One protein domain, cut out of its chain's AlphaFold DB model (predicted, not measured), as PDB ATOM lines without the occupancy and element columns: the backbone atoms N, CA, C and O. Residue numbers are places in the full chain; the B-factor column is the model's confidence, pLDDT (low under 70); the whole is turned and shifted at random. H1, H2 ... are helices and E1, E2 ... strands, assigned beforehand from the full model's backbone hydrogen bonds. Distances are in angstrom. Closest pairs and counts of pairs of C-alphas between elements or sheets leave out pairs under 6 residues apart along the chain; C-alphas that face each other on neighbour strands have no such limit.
ATOM      1  N   PHE A  70       1.177 -14.229  38.294       59.94
ATOM      2  CA  PHE A  70      -0.033 -13.971  37.512       59.94
ATOM      3  C   PHE A  70      -0.714 -12.677  37.958       59.94
ATOM      4  O   PHE A  70      -0.767 -12.360  39.152       59.94
ATOM      5  N   ILE A  71      -1.309 -11.964  37.000       62.94
ATOM      6  CA  ILE A  71      -2.207 -10.835  37.251       62.94
ATOM      7  C   ILE A  71      -3.617 -11.142  36.739       62.94
ATOM      8  O   ILE A  71      -3.796 -11.706  35.666       62.94
ATOM      9  N   ILE A  72      -4.636 -10.734  37.496       65.75
ATOM     10  CA  ILE A  72      -6.028 -10.693  37.032       65.75
ATOM     11  C   ILE A  72      -6.446  -9.221  36.940       65.75
ATOM     12  O   ILE A  72      -6.581  -8.574  37.988       65.75
ATOM     13  N   PRO A  73      -6.656  -8.665  35.732       64.25
ATOM     14  CA  PRO A  73      -7.223  -7.333  35.569       64.25
ATOM     15  C   PRO A  73      -8.710  -7.317  35.954       64.25
ATOM     16  O   PRO A  73      -9.477  -8.226  35.637       64.25
ATOM     17  N   LYS A  74      -9.135  -6.248  36.627       66.31
ATOM     18  CA  LYS A  74     -10.526  -5.972  36.998       66.31
ATOM     19  C   LYS A  74     -10.873  -4.543  36.595       66.31
ATOM     20  O   LYS A  74     -10.388  -3.591  37.206       66.31
ATOM     21  N   VAL A  75     -11.735  -4.409  35.587       64.56
ATOM     22  CA  VAL A  75     -12.304  -3.119  35.172       64.56
ATOM     23  C   VAL A  75     -13.208  -2.585  36.288       64.56
ATOM     24  O   VAL A  75     -14.079  -3.290  36.806       64.56
ATOM     25  N   MET A  76     -12.978  -1.338  36.679       68.00
ATOM     26  CA  MET A  76     -13.728  -0.614  37.702       68.00
ATOM     27  C   MET A  76     -14.843   0.241  37.075       68.00
ATOM     28  O   MET A  76     -14.920   0.413  35.861       68.00
ATOM     29  N   LYS A  77     -15.747   0.787  37.901       58.88
ATOM     30  CA  LYS A  77     -16.918   1.565  37.427       58.88
ATOM     31  C   LYS A  77     -16.563   2.879  36.721       58.88
ATOM     32  O   LYS A  77     -17.393   3.420  36.002       58.88
ATOM     33  N   ASP A  78     -15.363   3.378  36.972       62.56
ATOM     34  CA  ASP A  78     -14.743   4.560  36.365       62.56
ATOM     35  C   ASP A  78     -13.979   4.225  35.064       62.56
ATOM     36  O   ASP A  78     -13.484   5.127  34.398       62.56
ATOM     37  N   GLY A  79     -13.899   2.943  34.681       58.91
ATOM     38  CA  GLY A  79     -13.108   2.455  33.548       58.91
ATOM     39  C   GLY A  79     -11.647   2.135  33.884       58.91
ATOM     40  O   GLY A  79     -10.930   1.634  33.023       58.91
ATOM     41  N   THR A  80     -11.188   2.374  35.119       71.69
ATOM     42  CA  THR A  80      -9.804   2.066  35.513       71.69
ATOM     43  C   THR A  80      -9.575   0.562  35.675       71.69
ATOM     44  O   THR A  80     -10.472  -0.189  36.066       71.69
ATOM     45  N   LEU A  81      -8.348   0.105  35.409       67.00
ATOM     46  CA  LEU A  81      -7.923  -1.263  35.704       67.00
ATOM     47  C   LEU A  81      -7.305  -1.341  37.101       67.00
ATOM     48  O   LEU A  81      -6.302  -0.683  37.383       67.00
ATOM     49  N   LYS A  82      -7.861  -2.206  37.955       75.50
ATOM     50  CA  LYS A  82      -7.198  -2.671  39.181       75.50
ATOM     51  C   LYS A  82      -6.769  -4.118  39.009       75.50
ATOM     52  O   LYS A  82      -7.510  -4.916  38.447       75.50
ATOM     53  N   PHE A  83      -5.592  -4.457  39.512       74.12
ATOM     54  CA  PHE A  83      -5.027  -5.796  39.386       74.12
ATOM     55  C   PHE A  83      -5.186  -6.572  40.695       74.12
ATOM     56  O   PHE A  83      -5.064  -6.015  41.787       74.12
ATOM     57  N   ARG A  84      -5.469  -7.870  40.581       73.44
ATOM     58  CA  ARG A  84      -5.219  -8.845  41.645       73.44
ATOM     59  C   ARG A  84      -3.945  -9.592  41.276       73.44
ATOM     60  O   ARG A  84      -3.809 -10.018  40.135       73.44
ATOM     61  N   GLU A  85      -3.020  -9.706  42.214       78.12
ATOM     62  CA  GLU A  85      -1.616 -10.014  41.930       78.12
ATOM     63  C   GLU A  85      -1.217 -11.260  42.726       78.12
ATOM     64  O   GLU A  85      -1.292 -11.257  43.957       78.12
ATOM     65  N   PHE A  86      -0.857 -12.339  42.033       71.31
ATOM     66  CA  PHE A  86      -0.503 -13.621  42.640       71.31
ATOM     67  C   PHE A  86       1.004 -13.730  42.874       71.31
ATOM     68  O   PHE A  86       1.806 -13.312  42.037       71.31
ATOM     69  N   CYS A  87       1.388 -14.322  44.002       73.75
ATOM     70  CA  CYS A  87       2.773 -14.663  44.301       73.75
ATOM     71  C   CYS A  87       2.897 -16.175  44.512       73.75
ATOM     72  O   CYS A  87       2.339 -16.695  45.478       73.75
ATOM     73  N   HIS A  88       3.662 -16.866  43.656       65.31
ATOM     74  CA  HIS A  88       3.858 -18.318  43.772       65.31
ATOM     75  C   HIS A  88       4.600 -18.693  45.067       65.31
ATOM     76  O   HIS A  88       4.211 -19.647  45.729       65.31
ATOM     77  N   VAL A  89       5.584 -17.893  45.503       66.31
ATOM     78  CA  VAL A  89       6.390 -18.162  46.717       66.31
ATOM     79  C   VAL A  89       5.558 -18.135  48.009       66.31
ATOM     80  O   VAL A  89       5.912 -18.794  48.981       66.31
ATOM     81  N   CYS A  90       4.430 -17.416  48.033       71.06
ATOM     82  CA  CYS A  90       3.455 -17.477  49.131       71.06
ATOM     83  C   CYS A  90       2.151 -18.212  48.776       71.06
ATOM     84  O   CYS A  90       1.273 -18.288  49.634       71.06
ATOM     85  N   ASN A  91       2.007 -18.715  47.545       69.75
ATOM     86  CA  ASN A  91       0.788 -19.323  46.999       69.75
ATOM     87  C   ASN A  91      -0.500 -18.521  47.316       69.75
ATOM     88  O   ASN A  91      -1.521 -19.081  47.714       69.75
ATOM     89  N   ASP A  92      -0.452 -17.184  47.199       69.81
ATOM     90  CA  ASP A  92      -1.558 -16.309  47.625       69.81
ATOM     91  C   ASP A  92      -1.756 -15.066  46.731       69.81
ATOM     92  O   ASP A  92      -0.838 -14.546  46.092       69.81
ATOM     93  N   TRP A  93      -2.997 -14.578  46.707       73.19
ATOM     94  CA  TRP A  93      -3.499 -13.481  45.884       73.19
ATOM     95  C   TRP A  93      -3.628 -12.178  46.669       73.19
ATOM     96  O   TRP A  93      -4.490 -12.034  47.543       73.19
ATOM     97  N   LYS A  94      -2.855 -11.165  46.283       78.19
ATOM     98  CA  LYS A  94      -2.826  -9.852  46.937       78.19
ATOM     99  C   LYS A  94      -3.411  -8.743  46.059       78.19
ATOM    100  O   LYS A  94      -3.763  -8.942  44.900       78.19
ATOM    101  N   LEU A  95      -3.520  -7.556  46.655       72.62
ATOM    102  CA  LEU A  95      -3.933  -6.305  45.999       72.62
ATOM    103  C   LEU A  95      -2.749  -5.362  45.706       72.62
ATOM    104  O   LEU A  95      -2.958  -4.262  45.208       72.62
ATOM    105  N   ASN A  96      -1.531  -5.754  46.097       80.94
ATOM    106  CA  ASN A  96      -0.285  -5.029  45.856       80.94
ATOM    107  C   ASN A  96       0.895  -5.988  46.116       80.94
ATOM    108  O   ASN A  96       1.194  -6.308  47.272       80.94
ATOM    109  N   PHE A  97       1.536  -6.469  45.052       79.88
ATOM    110  CA  PHE A  97       2.674  -7.389  45.104       79.88
ATOM    111  C   PHE A  97       3.887  -6.760  45.801       79.88
ATOM    112  O   PHE A  97       4.517  -7.403  46.635       79.88
ATOM    113  N   SER A  98       4.178  -5.482  45.558       77.69
ATOM    114  CA  SER A  98       5.345  -4.804  46.139       77.69
ATOM    115  C   SER A  98       5.271  -4.699  47.668       77.69
ATOM    116  O   SER A  98       6.261  -4.941  48.359       77.69
ATOM    117  N   ASN A  99       4.089  -4.406  48.217       80.12
ATOM    118  CA  ASN A  99       3.832  -4.374  49.662       80.12
ATOM    119  C   ASN A  99       3.751  -5.773  50.291       80.12
ATOM    120  O   ASN A  99       3.983  -5.908  51.491       80.12
ATOM    121  N   HIS A 100       3.427  -6.802  49.506       81.44
ATOM    122  CA  HIS A 100       3.516  -8.198  49.930       81.44
ATOM    123  C   HIS A 100       4.976  -8.640  50.026       81.44
ATOM    124  O   HIS A 100       5.414  -9.047  51.098       81.44
ATOM    125  N   PHE A 101       5.736  -8.472  48.943       80.25
ATOM    126  CA  PHE A 101       7.130  -8.890  48.821       80.25
ATOM    127  C   PHE A 101       8.003  -8.268  49.917       80.25
ATOM    128  O   PHE A 101       8.699  -8.988  50.624       80.25
ATOM    129  N   ARG A 102       7.863  -6.953  50.160       79.12
ATOM    130  CA  ARG A 102       8.537  -6.238  51.265       79.12
ATOM    131  C   ARG A 102       8.247  -6.808  52.666       79.12
ATOM    132  O   ARG A 102       8.993  -6.499  53.585       79.12
ATOM    133  N   LYS A 103       7.161  -7.572  52.853       81.31
ATOM    134  CA  LYS A 103       6.714  -8.106  54.155       81.31
ATOM    135  C   LYS A 103       6.908  -9.613  54.326       81.31
ATOM    136  O   LYS A 103       6.981 -10.064  55.463       81.31
ATOM    137  N   THR A 104       6.944 -10.389  53.244       80.56
ATOM    138  CA  THR A 104       6.988 -11.867  53.296       80.56
ATOM    139  C   THR A 104       8.176 -12.484  52.569       80.56
ATOM    140  O   THR A 104       8.392 -13.686  52.691       80.56
ATOM    141  N   HIS A 105       8.957 -11.691  51.832       81.06
ATOM    142  CA  HIS A 105      10.178 -12.138  51.165       81.06
ATOM    143  C   HIS A 105      11.365 -11.295  51.651       81.06
ATOM    144  O   HIS A 105      11.832 -10.412  50.928       81.06
ATOM    145  N   PRO A 106      11.836 -11.526  52.893       81.44
ATOM    146  CA  PRO A 106      13.103 -10.972  53.356       81.44
ATOM    147  C   PRO A 106      14.282 -11.531  52.538       81.44
ATOM    148  O   PRO A 106      14.132 -12.474  51.750       81.44
ATOM    149  N   ARG A 107      15.468 -10.953  52.759       83.25
ATOM    150  CA  ARG A 107      16.742 -11.532  52.316       83.25
ATOM    151  C   ARG A 107      16.937 -12.891  52.992       83.25
ATOM    152  O   ARG A 107      16.743 -12.997  54.204       83.25
ATOM    153  N   LEU A 108      17.312 -13.914  52.229       80.81
ATOM    154  CA  LEU A 108      17.667 -15.225  52.780       80.81
ATOM    155  C   LEU A 108      19.022 -15.143  53.500       80.81
ATOM    156  O   LEU A 108      19.873 -14.330  53.147       80.81
ATOM    157  N   ALA A 109      19.255 -15.994  54.503       78.25
ATOM    158  CA  ALA A 109      20.489 -15.942  55.298       78.25
ATOM    159  C   ALA A 109      21.771 -16.115  54.450       78.25
ATOM    160  O   ALA A 109      22.788 -15.493  54.748       78.25
ATOM    161  N   SER A 110      21.691 -16.909  53.377       82.25
ATOM    162  CA  SER A 110      22.761 -17.202  52.414       82.25
ATOM    163  C   SER A 110      22.813 -16.270  51.191       82.25
ATOM    164  O   SER A 110      23.679 -16.433  50.340       82.25
ATOM    165  N   GLU A 111      21.893 -15.313  51.066       84.50
ATOM    166  CA  GLU A 111      21.758 -14.436  49.894       84.50
ATOM    167  C   GLU A 111      22.476 -13.103  50.135       84.50
ATOM    168  O   GLU A 111      22.272 -12.484  51.185       84.50
ATOM    169  N   SER A 112      23.296 -12.614  49.194       89.44
ATOM    170  CA  SER A 112      23.964 -11.320  49.384       89.44
ATOM    171  C   SER A 112      22.970 -10.152  49.324       89.44
ATOM    172  O   SER A 112      21.831 -10.271  48.866       89.44
ATOM    173  N   ILE A 113      23.392  -8.978  49.797       82.62
ATOM    174  CA  ILE A 113      22.567  -7.763  49.707       82.62
ATOM    175  C   ILE A 113      22.291  -7.405  48.236       82.62
ATOM    176  O   ILE A 113      21.186  -6.964  47.921       82.62
ATOM    177  N   ASN A 114      23.253  -7.650  47.343       86.81
ATOM    178  CA  ASN A 114      23.141  -7.344  45.919       86.81
ATOM    179  C   ASN A 114      22.195  -8.329  45.216       86.81
ATOM    180  O   ASN A 114      21.309  -7.891  44.487       86.81
ATOM    181  N   ASP A 115      22.300  -9.630  45.512       81.69
ATOM    182  CA  ASP A 115      21.399 -10.656  44.961       81.69
ATOM    183  C   ASP A 115      19.950 -10.408  45.389       81.69
ATOM    184  O   ASP A 115      19.032 -10.460  44.569       81.69
ATOM    185  N   PHE A 116      19.740 -10.045  46.660       81.94
ATOM    186  CA  PHE A 116      18.419  -9.684  47.168       81.94
ATOM    187  C   PHE A 116      17.839  -8.452  46.466       81.94
ATOM    188  O   PHE A 116      16.648  -8.423  46.144       81.94
ATOM    189  N   GLN A 117      18.665  -7.430  46.215       82.94
ATOM    190  CA  GLN A 117      18.247  -6.242  45.474       82.94
ATOM    191  C   GLN A 117      17.914  -6.580  44.017       82.94
ATOM    192  O   GLN A 117      16.829  -6.216  43.569       82.94
ATOM    193  N   ALA A 118      18.760  -7.346  43.323       82.25
ATOM    194  CA  ALA A 118      18.521  -7.791  41.952       82.25
ATOM    195  C   ALA A 118      17.242  -8.642  41.840       82.25
ATOM    196  O   ALA A 118      16.362  -8.332  41.035       82.25
ATOM    197  N   ARG A 119      17.067  -9.649  42.709       81.44
ATOM    198  CA  ARG A 119      15.861 -10.496  42.769       81.44
ATOM    199  C   ARG A 119      14.594  -9.674  43.008       81.44
ATOM    200  O   ARG A 119      13.577  -9.908  42.359       81.44
ATOM    201  N   LYS A 120      14.647  -8.706  43.927       82.44
ATOM    202  CA  LYS A 120      13.551  -7.768  44.223       82.44
ATOM    203  C   LYS A 120      13.260  -6.831  43.048       82.44
ATOM    204  O   LYS A 120      12.095  -6.524  42.800       82.44
ATOM    205  N   GLU A 121      14.284  -6.353  42.346       84.12
ATOM    206  CA  GLU A 121      14.112  -5.429  41.226       84.12
ATOM    207  C   GLU A 121      13.507  -6.134  40.012       84.12
ATOM    208  O   GLU A 121      12.489  -5.664  39.509       84.12
ATOM    209  N   VAL A 122      14.044  -7.299  39.623       81.88
ATOM    210  CA  VAL A 122      13.462  -8.199  38.609       81.88
ATOM    211  C   VAL A 122      11.999  -8.489  38.955       81.88
ATOM    212  O   VAL A 122      11.104  -8.166  38.171       81.88
ATOM    213  N   ALA A 123      11.729  -8.908  40.200       77.50
ATOM    214  CA  ALA A 123      10.375  -9.183  40.677       77.50
ATOM    215  C   ALA A 123       9.404  -7.984  40.558       77.50
ATOM    216  O   ALA A 123       8.193  -8.173  40.415       77.50
ATOM    217  N   PHE A 124       9.909  -6.746  40.616       84.12
ATOM    218  CA  PHE A 124       9.124  -5.516  40.438       84.12
ATOM    219  C   PHE A 124       9.148  -4.975  39.000       84.12
ATOM    220  O   PHE A 124       8.340  -4.102  38.682       84.12
ATOM    221  N   ARG A 125      10.062  -5.431  38.140       84.50
ATOM    222  CA  ARG A 125      10.192  -5.029  36.733       84.50
ATOM    223  C   ARG A 125       9.160  -5.764  35.882       84.50
ATOM    224  O   ARG A 125       8.254  -5.122  35.362       84.50
ATOM    225  N   GLU A 126       9.179  -7.094  35.897       79.38
ATOM    226  CA  GLU A 126       8.248  -7.916  35.102       79.38
ATOM    227  C   GLU A 126       6.791  -7.685  35.563       79.38
ATOM    228  O   GLU A 126       5.895  -7.473  34.757       79.38
ATOM    229  N   MET A 127       6.555  -7.538  36.877       79.75
ATOM    230  CA  MET A 127       5.235  -7.192  37.446       79.75
ATOM    231  C   MET A 127       4.748  -5.770  37.071       79.75
ATOM    232  O   MET A 127       3.568  -5.449  37.246       79.75
ATOM    233  N   ARG A 128       5.626  -4.887  36.569       83.50
ATOM    234  CA  ARG A 128       5.238  -3.617  35.921       83.50
ATOM    235  C   ARG A 128       4.987  -3.813  34.424       83.50
ATOM    236  O   ARG A 128       4.048  -3.213  33.904       83.50
ATOM    237  N   GLU A 129       5.762  -4.661  33.759       82.06
ATOM    238  CA  GLU A 129       5.612  -5.007  32.339       82.06
ATOM    239  C   GLU A 129       4.301  -5.762  32.065       82.06
ATOM    240  O   GLU A 129       3.550  -5.336  31.190       82.06
ATOM    241  N   ASP A 130       3.935  -6.752  32.885       76.69
ATOM    242  CA  ASP A 130       2.635  -7.444  32.848       76.69
ATOM    243  C   ASP A 130       1.466  -6.446  32.896       76.69
ATOM    244  O   ASP A 130       0.541  -6.471  32.079       76.69
ATOM    245  N   LYS A 131       1.521  -5.506  33.851       78.94
ATOM    246  CA  LYS A 131       0.491  -4.471  34.033       78.94
ATOM    247  C   LYS A 131       0.490  -3.461  32.890       78.94
ATOM    248  O   LYS A 131      -0.580  -2.963  32.544       78.94
ATOM    249  N   LYS A 132       1.652  -3.146  32.305       83.50
ATOM    250  CA  LYS A 132       1.775  -2.293  31.112       83.50
ATOM    251  C   LYS A 132       1.134  -2.978  29.905       83.50
ATOM    252  O   LYS A 132       0.298  -2.357  29.257       83.50
ATOM    253  N   LYS A 133       1.441  -4.257  29.670       78.50
ATOM    254  CA  LYS A 133       0.873  -5.069  28.587       78.50
ATOM    255  C   LYS A 133      -0.649  -5.183  28.710       78.50
ATOM    256  O   LYS A 133      -1.356  -4.786  27.794       78.50
ATOM    257  N   ALA A 134      -1.166  -5.567  29.879       70.00
ATOM    258  CA  ALA A 134      -2.612  -5.658  30.117       70.00
ATOM    259  C   ALA A 134      -3.342  -4.296  30.040       70.00
ATOM    260  O   ALA A 134      -4.518  -4.241  29.675       70.00
ATOM    261  N   ARG A 135      -2.668  -3.178  30.366       78.06
ATOM    262  CA  ARG A 135      -3.183  -1.816  30.116       78.06
ATOM    263  C   ARG A 135      -3.217  -1.493  28.618       78.06
ATOM    264  O   ARG A 135      -4.201  -0.913  28.165       78.06
ATOM    265  N   GLN A 136      -2.182  -1.867  27.866       76.00
ATOM    266  CA  GLN A 136      -2.095  -1.645  26.424       76.00
ATOM    267  C   GLN A 136      -3.137  -2.475  25.659       76.00
ATOM    268  O   GLN A 136      -3.903  -1.903  24.895       76.00
ATOM    269  N   GLU A 137      -3.252  -3.777  25.930       73.62
ATOM    270  CA  GLU A 137      -4.265  -4.661  25.328       73.62
ATOM    271  C   GLU A 137      -5.690  -4.124  25.555       73.62
ATOM    272  O   GLU A 137      -6.507  -4.084  24.635       73.62
ATOM    273  N   TYR A 138      -5.986  -3.629  26.764       71.12
ATOM    274  CA  TYR A 138      -7.271  -2.992  27.062       71.12
ATOM    275  C   TYR A 138      -7.469  -1.665  26.311       71.12
ATOM    276  O   TYR A 138      -8.563  -1.404  25.810       71.12
ATOM    277  N   ALA A 139      -6.426  -0.838  26.194       71.38
ATOM    278  CA  ALA A 139      -6.480   0.407  25.429       71.38
ATOM    279  C   ALA A 139      -6.675   0.152  23.922       71.38
ATOM    280  O   ALA A 139      -7.455   0.856  23.289       71.38
ATOM    281  N   GLU A 140      -6.040  -0.879  23.361       72.94
ATOM    282  CA  GLU A 140      -6.211  -1.303  21.967       72.94
ATOM    283  C   GLU A 140      -7.617  -1.857  21.700       72.94
ATOM    284  O   GLU A 140      -8.215  -1.536  20.673       72.94
ATOM    285  N   LEU A 141      -8.189  -2.629  22.634       68.62
ATOM    286  CA  LEU A 141      -9.584  -3.080  22.560       68.62
ATOM    287  C   LEU A 141     -10.565  -1.897  22.586       68.62
ATOM    288  O   LEU A 141     -11.474  -1.842  21.759       68.62
ATOM    289  N   VAL A 142     -10.358  -0.919  23.473       66.19
ATOM    290  CA  VAL A 142     -11.175   0.308  23.524       66.19
ATOM    291  C   VAL A 142     -10.966   1.178  22.276       66.19
ATOM    292  O   VAL A 142     -11.918   1.773  21.777       66.19
ATOM    293  N   ALA A 143      -9.756   1.232  21.715       67.50
ATOM    294  CA  ALA A 143      -9.473   1.968  20.483       67.50
ATOM    295  C   ALA A 143     -10.129   1.327  19.248       67.50
ATOM    296  O   ALA A 143     -10.636   2.054  18.397       67.50
ATOM    297  N   LYS A 144     -10.178  -0.012  19.166       62.00
ATOM    298  CA  LYS A 144     -10.950  -0.744  18.143       62.00
ATOM    299  C   LYS A 144     -12.453  -0.501  18.310       62.00
ATOM    300  O   LYS A 144     -13.110  -0.100  17.356       62.00
ATOM    301  N   GLN A 145     -12.962  -0.602  19.541       53.00
ATOM    302  CA  GLN A 145     -14.361  -0.313  19.882       53.00
ATOM    303  C   GLN A 145     -14.805   1.120  19.527       53.00
ATOM    304  O   GLN A 145     -15.980   1.340  19.262       53.00
ATOM    305  N   ASN A 146     -13.883   2.089  19.499       53.31
ATOM    306  CA  ASN A 146     -14.156   3.474  19.090       53.31
ATOM    307  C   ASN A 146     -13.932   3.741  17.583       53.31
ATOM    308  O   ASN A 146     -14.089   4.880  17.149       53.31
ATOM    309  N   ARG A 147     -13.505   2.742  16.798       50.56
ATOM    310  CA  ARG A 147     -13.290   2.839  15.337       50.56
ATOM    311  C   ARG A 147     -14.309   2.033  14.533       50.56
ATOM    312  O   ARG A 147     -14.604   2.395  13.399       50.56
ATOM    313  N   GLU A 148     -14.844   0.961  15.106       41.00
ATOM    314  CA  GLU A 148     -15.897   0.145  14.498       41.00
ATOM    315  C   GLU A 148     -17.278   0.670  14.914       41.00
ATOM    316  O   GLU A 148     -17.918   0.127  15.811       41.00
ATOM    317  N   ASP A 149     -17.765   1.716  14.235       40.34
ATOM    318  CA  ASP A 149     -19.116   2.283  14.431       40.34
ATOM    319  C   ASP A 149     -20.213   1.406  13.767       40.34
ATOM    320  O   ASP A 149     -21.160   1.867  13.127       40.34
ATOM    321  N   VAL A 150     -20.040   0.086  13.880       38.06
ATOM    322  CA  VAL A 150     -20.901  -0.976  13.351       38.06
ATOM    323  C   VAL A 150     -21.345  -1.841  14.525       38.06
ATOM    324  O   VAL A 150     -20.543  -2.221  15.375       38.06
ATOM    325  N   VAL A 151     -22.636  -2.177  14.581       39.62
ATOM    326  CA  VAL A 151     -23.230  -2.929  15.698       39.62
ATOM    327  C   VAL A 151     -22.802  -4.403  15.660       39.62
ATOM    328  O   VAL A 151     -23.532  -5.275  15.192       39.62
ATOM    329  N   VAL A 152     -21.599  -4.682  16.165       35.91
ATOM    330  CA  VAL A 152     -21.059  -6.034  16.347       35.91
ATOM    331  C   VAL A 152     -21.409  -6.553  17.743       35.91
ATOM    332  O   VAL A 152     -21.251  -5.865  18.753       35.91
ATOM    333  N   ASP A 153     -21.906  -7.788  17.806       44.69
ATOM    334  CA  ASP A 153     -22.376  -8.417  19.040       44.69
ATOM    335  C   ASP A 153     -21.212  -8.774  19.989       44.69
ATOM    336  O   ASP A 153     -20.512  -9.781  19.822       44.69
TER     337      ASP A 153
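Overview. This is residues 70 to 153 of the 712 residues of an uncharacterized protein of Strongyloides venezuelensis (UniProt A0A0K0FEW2). A long helix, H2, makes the length of a rod, and a small sheet packs over its middle, with short H1 on the same face; residues 139 to 153 stick out. The sheet E1, E2, E3 is a meander, each strand the antiparallel neighbour of the one before. The printed part has 84 residues, order E1 E2 E3 H1 H2, mixed class, two layers, only just loose, close to extended (radius of gyration of the C-alphas 17.4 A), spanning 61 by 21 by 19 A.

Arrangement. E1, residues 70 to 75, and E2, residues 81 to 87, form a hairpin; N 72 and O 84 are 2.9 A apart, within hydrogen-bond range. E2 and E3, residues 92 to 94, form another; N 94 and O 85 are 2.8 A apart. H1, residues 97 to 104, and H2, residues 113 to 145, are on the sheet, each at a height of 10.0 A; their closest C-alphas, Ser 98 and Phe 124, are 6.9 A apart, close but not clearly touching. O i to N i+4 pairs within range are 3 of 4 in H1, 26 of 29 in H2.

Along the chain. E1 begins at C-alpha 70, (-0.033, -13.971, 37.512). H2, 48.0 A long, ends at C-alpha 145, (-14.361, -0.313, 19.882).

Size, cuts and confidence. The printed part has no cut and no long link. Mean pLDDT of the printed part is 72.1; 28 residues are under 70, among them residues 70 to 79 and 141 to 153.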